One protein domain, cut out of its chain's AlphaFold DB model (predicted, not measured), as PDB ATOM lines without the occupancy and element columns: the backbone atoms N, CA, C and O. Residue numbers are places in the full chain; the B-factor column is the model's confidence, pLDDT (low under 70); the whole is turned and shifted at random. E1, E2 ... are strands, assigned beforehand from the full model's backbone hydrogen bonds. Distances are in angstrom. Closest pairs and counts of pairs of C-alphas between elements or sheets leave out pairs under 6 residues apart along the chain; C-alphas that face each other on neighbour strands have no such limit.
ATOM      1  N   ALA A 162     -22.614  -0.028  -9.671       84.81
ATOM      2  CA  ALA A 162     -24.064   0.047  -9.471       84.81
ATOM      3  C   ALA A 162     -24.601  -0.841  -8.321       84.81
ATOM      4  O   ALA A 162     -25.678  -1.411  -8.430       84.81
ATOM      5  N   GLY A 163     -23.845  -0.967  -7.224       82.69
ATOM      6  CA  GLY A 163     -24.215  -1.804  -6.072       82.69
ATOM      7  C   GLY A 163     -23.825  -3.283  -6.190       82.69
ATOM      8  O   GLY A 163     -23.869  -3.996  -5.194       82.69
ATOM      9  N   ILE A 164     -23.355  -3.729  -7.359       90.19
ATOM     10  CA  ILE A 164     -22.866  -5.092  -7.581       90.19
ATOM     11  C   ILE A 164     -21.370  -5.147  -7.269       90.19
ATOM     12  O   ILE A 164     -20.566  -4.427  -7.870       90.19
ATOM     13  N   LEU A 165     -20.988  -6.027  -6.345       91.31
ATOM     14  CA  LEU A 165     -19.603  -6.332  -6.007       91.31
ATOM     15  C   LEU A 165     -19.078  -7.433  -6.933       91.31
ATOM     16  O   LEU A 165     -19.509  -8.581  -6.867       91.31
ATOM     17  N   ARG A 166     -18.095  -7.104  -7.764       95.06
ATOM     18  CA  ARG A 166     -17.330  -8.062  -8.558       95.06
ATOM     19  C   ARG A 166     -16.055  -8.449  -7.820       95.06
ATOM     20  O   ARG A 166     -15.287  -7.581  -7.406       95.06
ATOM     21  N   VAL A 167     -15.818  -9.753  -7.715       96.00
ATOM     22  CA  VAL A 167     -14.568 -10.322  -7.208       96.00
ATOM     23  C   VAL A 167     -13.878 -11.089  -8.325       96.00
ATOM     24  O   VAL A 167     -14.378 -12.128  -8.749       96.00
ATOM     25  N   ASP A 168     -12.736 -10.593  -8.789       95.81
ATOM     26  CA  ASP A 168     -11.870 -11.297  -9.733       95.81
ATOM     27  C   ASP A 168     -10.864 -12.153  -8.952       95.81
ATOM     28  O   ASP A 168     -10.197 -11.678  -8.027       95.81
ATOM     29  N   ILE A 169     -10.789 -13.433  -9.309       96.00
ATOM     30  CA  ILE A 169     -10.078 -14.492  -8.599       96.00
ATOM     31  C   ILE A 169      -9.070 -15.117  -9.553       96.00
ATOM     32  O   ILE A 169      -9.437 -15.740 -10.548       96.00
ATOM     33  N   LYS A 170      -7.794 -14.998  -9.199       95.88
ATOM     34  CA  LYS A 170      -6.686 -15.641  -9.901       95.88
ATOM     35  C   LYS A 170      -6.115 -16.749  -9.031       95.88
ATOM     36  O   LYS A 170      -5.610 -16.482  -7.940       95.88
ATOM     37  N   TYR A 171      -6.221 -17.988  -9.493       94.69
ATOM     38  CA  TYR A 171      -5.675 -19.171  -8.837       94.69
ATOM     39  C   TYR A 171      -4.434 -19.659  -9.581       94.69
ATOM     40  O   TYR A 171      -4.483 -19.882 -10.784       94.69
ATOM     41  N   ILE A 172      -3.341 -19.836  -8.852       94.81
ATOM     42  CA  ILE A 172      -2.093 -20.434  -9.314       94.81
ATOM     43  C   ILE A 172      -1.949 -21.748  -8.552       94.81
ATOM     44  O   ILE A 172      -1.835 -21.739  -7.318       94.81
ATOM     45  N   ASP A 173      -2.019 -22.869  -9.263       90.62
ATOM     46  CA  ASP A 173      -1.827 -24.185  -8.659       90.62
ATOM     47  C   ASP A 173      -0.348 -24.422  -8.281       90.62
ATOM     48  O   ASP A 173       0.524 -23.615  -8.621       90.62
ATOM     49  N   PRO A 174      -0.036 -25.485  -7.519       89.12
ATOM     50  CA  PRO A 174       1.344 -25.766  -7.133       89.12
ATOM     51  C   PRO A 174       2.310 -26.036  -8.288       89.12
ATOM     52  O   PRO A 174       3.520 -25.921  -8.102       89.12
ATOM     53  N   GLU A 175       1.790 -26.393  -9.458       89.19
ATOM     54  CA  GLU A 175       2.536 -26.602 -10.693       89.19
ATOM     55  C   GLU A 175       2.757 -25.289 -11.473       89.19
ATOM     56  O   GLU A 175       3.455 -25.276 -12.487       89.19
ATOM     57  N   GLY A 176       2.207 -24.171 -10.987       88.44
ATOM     58  CA  GLY A 176       2.335 -22.842 -11.581       88.44
ATOM     59  C   GLY A 176       1.311 -22.542 -12.676       88.44
ATOM     60  O   GLY A 176       1.417 -21.509 -13.340       88.44
ATOM     61  N   LYS A 177       0.316 -23.407 -12.889       92.62
ATOM     62  CA  LYS A 177      -0.757 -23.167 -13.852       92.62
ATOM     63  C   LYS A 177      -1.736 -22.149 -13.289       92.62
ATOM     64  O   LYS A 177      -2.270 -22.297 -12.189       92.62
ATOM     65  N   GLU A 178      -2.016 -21.139 -14.099       93.12
ATOM     66  CA  GLU A 178      -2.938 -20.069 -13.744       93.12
ATOM     67  C   GLU A 178      -4.364 -20.374 -14.225       93.12
ATOM     68  O   GLU A 178      -4.590 -20.964 -15.284       93.12
ATOM     69  N   THR A 179      -5.354 -20.001 -13.421       92.44
ATOM     70  CA  THR A 179      -6.777 -20.058 -13.755       92.44
ATOM     71  C   THR A 179      -7.466 -18.825 -13.201       92.44
ATOM     72  O   THR A 179      -7.458 -18.598 -11.990       92.44
ATOM     73  N   ASP A 180      -8.106 -18.073 -14.090       93.00
ATOM     74  CA  ASP A 180      -8.836 -16.860 -13.748       93.00
ATOM     75  C   ASP A 180     -10.343 -17.092 -13.830       93.00
ATOM     76  O   ASP A 180     -10.852 -17.759 -14.735       93.00
ATOM     77  N   TYR A 181     -11.063 -16.530 -12.872       94.31
ATOM     78  CA  TYR A 181     -12.515 -16.472 -12.870       94.31
ATOM     79  C   TYR A 181     -12.994 -15.302 -12.012       94.31
ATOM     80  O   TYR A 181     -12.214 -14.653 -11.325       94.31
ATOM     81  N   TYR A 182     -14.287 -15.011 -12.046       94.81
ATOM     82  CA  TYR A 182     -14.900 -13.963 -11.244       94.81
ATOM     83  C   TYR A 182     -16.225 -14.424 -10.654       94.81
ATOM     84  O   TYR A 182     -16.868 -15.349 -11.161       94.81
ATOM     85  N   ILE A 183     -16.640 -13.740  -9.594       94.25
ATOM     86  CA  ILE A 183     -17.951 -13.893  -8.971       94.25
ATOM     87  C   ILE A 183     -18.567 -12.504  -8.797       94.25
ATOM     88  O   ILE A 183     -17.890 -11.577  -8.351       94.25
ATOM     89  N   LEU A 184     -19.838 -12.356  -9.163       93.69
ATOM     90  CA  LEU A 184     -20.635 -11.158  -8.916       93.69
ATOM     91  C   LEU A 184     -21.536 -11.383  -7.705       93.69
ATOM     92  O   LEU A 184     -22.182 -12.427  -7.602       93.69
ATOM     93  N   TYR A 185     -21.599 -10.391  -6.827       88.81
ATOM     94  CA  TYR A 185     -22.440 -10.376  -5.641       88.81
ATOM     95  C   TYR A 185     -23.348  -9.148  -5.626       88.81
ATOM     96  O   TYR A 185     -22.902  -8.043  -5.922       88.81
ATOM     97  N   GLU A 186     -24.589  -9.330  -5.193       86.50
ATOM     98  CA  GLU A 186     -25.516  -8.257  -4.822       86.50
ATOM     99  C   GLU A 186     -26.083  -8.596  -3.443       86.50
ATOM    100  O   GLU A 186     -26.514  -9.725  -3.208       86.50
ATOM    101  N   ASP A 187     -25.980  -7.668  -2.491       77.88
ATOM    102  CA  ASP A 187     -26.418  -7.860  -1.101       77.88
ATOM    103  C   ASP A 187     -25.935  -9.178  -0.454       77.88
ATOM    104  O   ASP A 187     -26.650  -9.838   0.300       77.88
ATOM    105  N   SER A 188     -24.675  -9.560  -0.699       76.06
ATOM    106  CA  SER A 188     -24.046 -10.822  -0.243       76.06
ATOM    107  C   SER A 188     -24.499 -12.106  -0.956       76.06
ATOM    108  O   SER A 188     -24.072 -13.198  -0.564       76.06
ATOM    109  N   LEU A 189     -25.352 -12.024  -1.978       82.25
ATOM    110  CA  LEU A 189     -25.816 -13.167  -2.768       82.25
ATOM    111  C   LEU A 189     -25.043 -13.257  -4.080       82.25
ATOM    112  O   LEU A 189     -24.861 -12.259  -4.763       82.25
ATOM    113  N   GLU A 190     -24.582 -14.458  -4.433       87.00
ATOM    114  CA  GLU A 190     -23.887 -14.697  -5.702       87.00
ATOM    115  C   GLU A 190     -24.876 -14.574  -6.858       87.00
ATOM    116  O   GLU A 190     -25.720 -15.446  -6.999       87.00
ATOM    117  N   LEU A 191     -24.752 -13.559  -7.705       89.12
ATOM    118  CA  LEU A 191     -25.572 -13.409  -8.910       89.12
ATOM    119  C   LEU A 191     -25.039 -14.252 -10.066       89.12
ATOM    120  O   LEU A 191     -25.790 -14.878 -10.812       89.12
ATOM    121  N   GLU A 192     -23.719 -14.266 -10.219       90.38
ATOM    122  CA  GLU A 192     -23.063 -14.857 -11.375       90.38
ATOM    123  C   GLU A 192     -21.664 -15.338 -11.004       90.38
ATOM    124  O   GLU A 192     -20.962 -14.712 -10.208       90.38
ATOM    125  N   ARG A 193     -21.236 -16.453 -11.591       90.69
ATOM    126  CA  ARG A 193     -19.874 -16.967 -11.473       90.69
ATOM    127  C   ARG A 193     -19.384 -17.407 -12.842       90.69
ATOM    128  O   ARG A 193     -20.000 -18.268 -13.471       90.69
ATOM    129  N   SER A 194     -18.238 -16.889 -13.273       90.62
ATOM    130  CA  SER A 194     -17.492 -17.541 -14.348       90.62
ATOM    131  C   SER A 194     -16.709 -18.717 -13.773       90.62
ATOM    132  O   SER A 194     -16.238 -18.698 -12.639       90.62
ATOM    133  N   SER A 195     -16.632 -19.806 -14.523       81.31
ATOM    134  CA  SER A 195     -15.872 -20.985 -14.132       81.31
ATOM    135  C   SER A 195     -15.269 -21.635 -15.366       81.31
ATOM    136  O   SER A 195     -15.670 -21.350 -16.495       81.31
ATOM    137  N   TRP A 196     -14.369 -22.592 -15.160       74.25
ATOM    138  CA  TRP A 196     -13.834 -23.422 -16.240       74.25
ATOM    139  C   TRP A 196     -14.914 -24.222 -16.998       74.25
ATOM    140  O   TRP A 196     -14.654 -24.701 -18.097       74.25
ATOM    141  N   ARG A 197     -16.126 -24.364 -16.435       71.62
ATOM    142  CA  ARG A 197     -17.292 -24.997 -17.080       71.62
ATOM    143  C   ARG A 197     -18.235 -23.999 -17.767       71.62
ATOM    144  O   ARG A 197     -19.340 -24.384 -18.141       71.62
ATOM    145  N   GLY A 198     -17.839 -22.734 -17.889       81.12
ATOM    146  CA  GLY A 198     -18.670 -21.653 -18.414       81.12
ATOM    147  C   GLY A 198     -19.315 -20.791 -17.327       81.12
ATOM    148  O   GLY A 198     -18.977 -20.886 -16.140       81.12
ATOM    149  N   LEU A 199     -20.213 -19.913 -17.774       86.12
ATOM    150  CA  LEU A 199     -20.933 -18.946 -16.951       86.12
ATOM    151  C   LEU A 199     -22.101 -19.618 -16.224       86.12
ATOM    152  O   LEU A 199     -22.874 -20.337 -16.849       86.12
ATOM    153  N   ILE A 200     -22.237 -19.358 -14.926       84.50
ATOM    154  CA  ILE A 200     -23.357 -19.823 -14.109       84.50
ATOM    155  C   ILE A 200     -24.066 -18.594 -13.548       84.50
ATOM    156  O   ILE A 200     -23.432 -17.785 -12.871       84.50
ATOM    157  N   LYS A 201     -25.368 -18.474 -13.817       85.44
ATOM    158  CA  LYS A 201     -26.241 -17.433 -13.259       85.44
ATOM    159  C   LYS A 201     -27.135 -18.017 -12.184       85.44
ATOM    160  O   LYS A 201     -27.584 -19.152 -12.323       85.44
ATOM    161  N   TYR A 202     -27.381 -17.241 -11.140       82.25
ATOM    162  CA  TYR A 202     -28.139 -17.670  -9.978       82.25
ATOM    163  C   TYR A 202     -29.392 -16.819  -9.796       82.25
ATOM    164  O   TYR A 202     -29.330 -15.593  -9.815       82.25
ATOM    165  N   GLU A 203     -30.516 -17.481  -9.546       82.94
ATOM    166  CA  GLU A 203     -31.770 -16.855  -9.141       82.94
ATOM    167  C   GLU A 203     -32.160 -17.323  -7.741       82.94
ATOM    168  O   GLU A 203     -31.932 -18.474  -7.359       82.94
ATOM    169  N   TYR A 204     -32.745 -16.418  -6.957       82.06
ATOM    170  CA  TYR A 204     -33.103 -16.674  -5.566       82.06
ATOM    171  C   TYR A 204     -34.590 -16.450  -5.328       82.06
ATOM    172  O   TYR A 204     -35.159 -15.442  -5.745       82.06
ATOM    173  N   THR A 205     -35.213 -17.351  -4.570       82.44
ATOM    174  CA  THR A 205     -36.549 -17.124  -4.001       82.44
ATOM    175  C   THR A 205     -36.445 -16.881  -2.505       82.44
ATOM    176  O   THR A 205     -35.574 -17.456  -1.860       82.44
ATOM    177  N   PHE A 206     -37.328 -16.059  -1.931       81.81
ATOM    178  CA  PHE A 206     -37.291 -15.673  -0.514       81.81
ATOM    179  C   PHE A 206     -38.588 -16.022   0.218       81.81
ATOM    180  O   PHE A 206     -39.660 -16.107  -0.387       81.81
ATOM    181  N   ASP A 207     -38.489 -16.228   1.529       78.56
ATOM    182  CA  ASP A 207     -39.641 -16.373   2.413       78.56
ATOM    183  C   ASP A 207     -40.151 -15.039   2.972       78.56
ATOM    184  O   ASP A 207     -39.564 -13.979   2.753       78.56
ATOM    185  N   GLU A 208     -41.251 -15.087   3.734       80.62
ATOM    186  CA  GLU A 208     -41.829 -13.894   4.365       80.62
ATOM    187  C   GLU A 208     -40.899 -13.177   5.361       80.62
ATOM    188  O   GLU A 208     -41.176 -12.036   5.730       80.62
ATOM    189  N   LYS A 209     -39.813 -13.818   5.811       80.56
ATOM    190  CA  LYS A 209     -38.824 -13.222   6.720       80.56
ATOM    191  C   LYS A 209     -37.629 -12.636   5.963       80.56
ATOM    192  O   LYS A 209     -36.787 -11.987   6.579       80.56
ATOM    193  N   GLY A 210     -37.579 -12.798   4.639       76.62
ATOM    194  CA  GLY A 210     -36.505 -12.310   3.780       76.62
ATOM    195  C   GLY A 210     -35.285 -13.228   3.740       76.62
ATOM    196  O   GLY A 210     -34.209 -12.770   3.363       76.62
ATOM    197  N   ASN A 211     -35.431 -14.499   4.125       82.12
ATOM    198  CA  ASN A 211     -34.391 -15.509   3.953       82.12
ATOM    199  C   ASN A 211     -34.622 -16.263   2.644       82.12
ATOM    200  O   ASN A 211     -35.754 -16.629   2.325       82.12
ATOM    201  N   TRP A 212     -33.562 -16.504   1.874       78.38
ATOM    202  CA  TRP A 212     -33.706 -17.215   0.608       78.38
ATOM    203  C   TRP A 212     -33.948 -18.720   0.819       78.38
ATOM    204  O   TRP A 212     -33.319 -19.351   1.670       78.38
ATOM    205  N   LEU A 213     -34.876 -19.287   0.045       70.50
ATOM    206  CA  LEU A 213     -35.346 -20.672   0.115       70.50
ATOM    207  C   LEU A 213     -34.798 -21.547  -1.008       70.50
ATOM    208  O   LEU A 213     -34.535 -22.720  -0.772       70.50
ATOM    209  N   THR A 214     -34.634 -21.017  -2.218       69.88
ATOM    210  CA  THR A 214     -34.011 -21.740  -3.337       69.88
ATOM    211  C   THR A 214     -32.939 -20.884  -3.981       69.88
ATOM    212  O   THR A 214     -33.060 -19.660  -4.015       69.88
ATOM    213  N   LYS A 215     -31.881 -21.551  -4.445       74.00
ATOM    214  CA  LYS A 215     -30.884 -21.022  -5.371       74.00
ATOM    215  C   LYS A 215     -30.976 -21.858  -6.642       74.00
ATOM    216  O   LYS A 215     -30.582 -23.026  -6.636       74.00
ATOM    217  N   ASP A 216     -31.547 -21.274  -7.680       71.00
ATOM    218  CA  ASP A 216     -31.715 -21.877  -8.996       71.00
ATOM    219  C   ASP A 216     -30.565 -21.435  -9.897       71.00
ATOM    220  O   ASP A 216     -30.084 -20.311  -9.775       71.00
ATOM    221  N   PHE A 217     -30.075 -22.323 -10.761       71.81
ATOM    222  CA  PHE A 217     -29.077 -21.941 -11.753       71.81
ATOM    223  C   PHE A 217     -29.173 -22.744 -13.038       71.81
ATOM    224  O   PHE A 217     -29.523 -23.928 -13.045       71.81
ATOM    225  N   GLU A 218     -28.793 -22.088 -14.127       60.28
ATOM    226  CA  GLU A 218     -28.645 -22.712 -15.431       60.28
ATOM    227  C   GLU A 218     -27.196 -23.164 -15.630       60.28
ATOM    228  O   GLU A 218     -26.261 -22.365 -15.701       60.28
ATOM    229  N   GLN A 219     -27.014 -24.478 -15.729       60.47
ATOM    230  CA  GLN A 219     -25.902 -25.084 -16.456       60.47
ATOM    231  C   GLN A 219     -26.510 -26.062 -17.479       60.47
ATOM    232  O   GLN A 219     -27.727 -26.103 -17.624       60.47
ATOM    233  N   GLN A 220     -25.706 -26.875 -18.173       46.34
ATOM    234  CA  GLN A 220     -26.165 -27.922 -19.110       46.34
ATOM    235  C   GLN A 220     -27.333 -28.798 -18.573       46.34
ATOM    236  O   GLN A 220     -28.027 -29.426 -19.368       46.34
ATOM    237  N   TYR A 221     -27.584 -28.787 -17.253       46.62
ATOM    238  CA  TYR A 221     -28.847 -29.147 -16.605       46.62
ATOM    239  C   TYR A 221     -29.234 -28.073 -15.569       46.62
ATOM    240  O   TYR A 221     -28.379 -27.657 -14.784       46.62
ATOM    241  N   SER A 222     -30.501 -27.648 -15.538       54.00
ATOM    242  CA  SER A 222     -31.026 -26.772 -14.479       54.00
ATOM    243  C   SER A 222     -31.093 -27.537 -13.152       54.00
ATOM    244  O   SER A 222     -31.730 -28.590 -13.073       54.00
ATOM    245  N   GLU A 223     -30.445 -27.024 -12.104       59.72
ATOM    246  CA  GLU A 223     -30.474 -27.607 -10.756       59.72
ATOM    247  C   GLU A 223     -31.039 -26.583  -9.758       59.72
ATOM    248  O   GLU A 223     -30.538 -25.466  -9.639       59.72
ATOM    249  N   THR A 224     -32.066 -26.981  -9.003       62.34
ATOM    250  CA  THR A 224     -32.585 -26.209  -7.865       62.34
ATOM    251  C   THR A 224     -31.902 -26.671  -6.587       62.34
ATOM    252  O   THR A 224     -32.033 -27.837  -6.199       62.34
ATOM    253  N   ARG A 225     -31.232 -25.759  -5.877       66.12
ATOM    254  CA  ARG A 225     -30.669 -26.017  -4.544       66.12
ATOM    255  C   ARG A 225     -31.546 -25.382  -3.466       66.12
ATOM    256  O   ARG A 225     -31.415 -24.185  -3.202       66.12
ATOM    257  N   PRO A 226     -32.463 -26.144  -2.850       68.00
ATOM    258  CA  PRO A 226     -33.282 -25.633  -1.764       68.00
ATOM    259  C   PRO A 226     -32.474 -25.549  -0.468       68.00
ATOM    260  O   PRO A 226     -31.706 -26.455  -0.150       68.00
ATOM    261  N   LYS A 227     -32.720 -24.489   0.299       70.69
ATOM    262  CA  LYS A 227     -32.322 -24.346   1.693       70.69
ATOM    263  C   LYS A 227     -33.371 -24.929   2.619       70.69
ATOM    264  O   LYS A 227     -34.572 -24.703   2.448       70.69
ATOM    265  N   SER A 228     -32.913 -25.622   3.651       70.62
ATOM    266  CA  SER A 228     -33.786 -26.096   4.724       70.62
ATOM    267  C   SER A 228     -33.738 -25.112   5.889       70.62
ATOM    268  O   SER A 228     -32.865 -25.213   6.742       70.62
TER     269      SER A 228
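What this domain is: This is residues 162 to 228 of the 791 residues of an uncharacterized protein of Nonlabens spongiae (UniProt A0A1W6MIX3). The domain is one long, twisted sheet of six strands that follow one another like a ribbon folded back and forth, with both faces bare. The hairpin of E1 and E2 reaches out to one end of the long axis, and the turn between E4 and E5 makes the other end. The printed part has 67 residues, no named helix and six named strands, E1 E2 E3 E4 E5 E6, in sheet order E1 - E2 - E3 - E4 - E5 - E6, all antiparallel; the class is all strand. The whole is loose, with a radius of gyration of the C-alphas of 14.4 A, and elongated, spanning 48 by 30 by 21 A.

How they stand to each other: The six strands form a meander, each strand the antiparallel neighbour of the one before. E1, residues 164 to 172, and E2, residues 178 to 186, form a hairpin at 162 degrees between their directions; N 167 and O 183 are 2.8 A apart, within hydrogen-bond range. E2 forms a hairpin with E3, residues 189 to 195, at 159 degrees, with N 184 and O 192 at 2.8 A. E3 and E4, residues 198 to 206, form a hairpin at 165 degrees, with N 200 and O 193 at 2.9 A. The pairing of E4 is staggered: it pairs with E3 over residues 198 to 201 and with E5, residues 212 to 218, over residues 201 to 206. E4 and E5 form a hairpin at 154 degrees, with N 216 and O 203 at 2.8 A. E5 and E6, residues 223 to 226, form a hairpin at 171 degrees, with N 215 and O 225 at 2.9 A. E1 and E6 are the edge strands and are apart. From edge to edge the strands' lines turn by 67 degrees and the way across the sheet turns by 57 degrees.

Where its parts are: E1 begins at C-alpha 164, (-22.866, -5.092, -7.581), and is 25.9 A long from first to last C-alpha. E2 is 27.0 A long, E3 17.0 A, E4 26.5 A and E5 17.7 A. E4 ends at C-alpha 206, (-37.291, -15.673, -0.514). E6 is 9.6 A long and ends at C-alpha 226, (-33.282, -25.633, -1.764).

The domain as a whole: The two C-alphas farthest apart are those of Glu 175 and Glu 208, at 48.5 A. The printed part, residues 162 to 228, has no cut, and the five links between the strands are tight. The mean pLDDT of the printed part is 81.5; residue 214 and residues 218 to 226 are under 70.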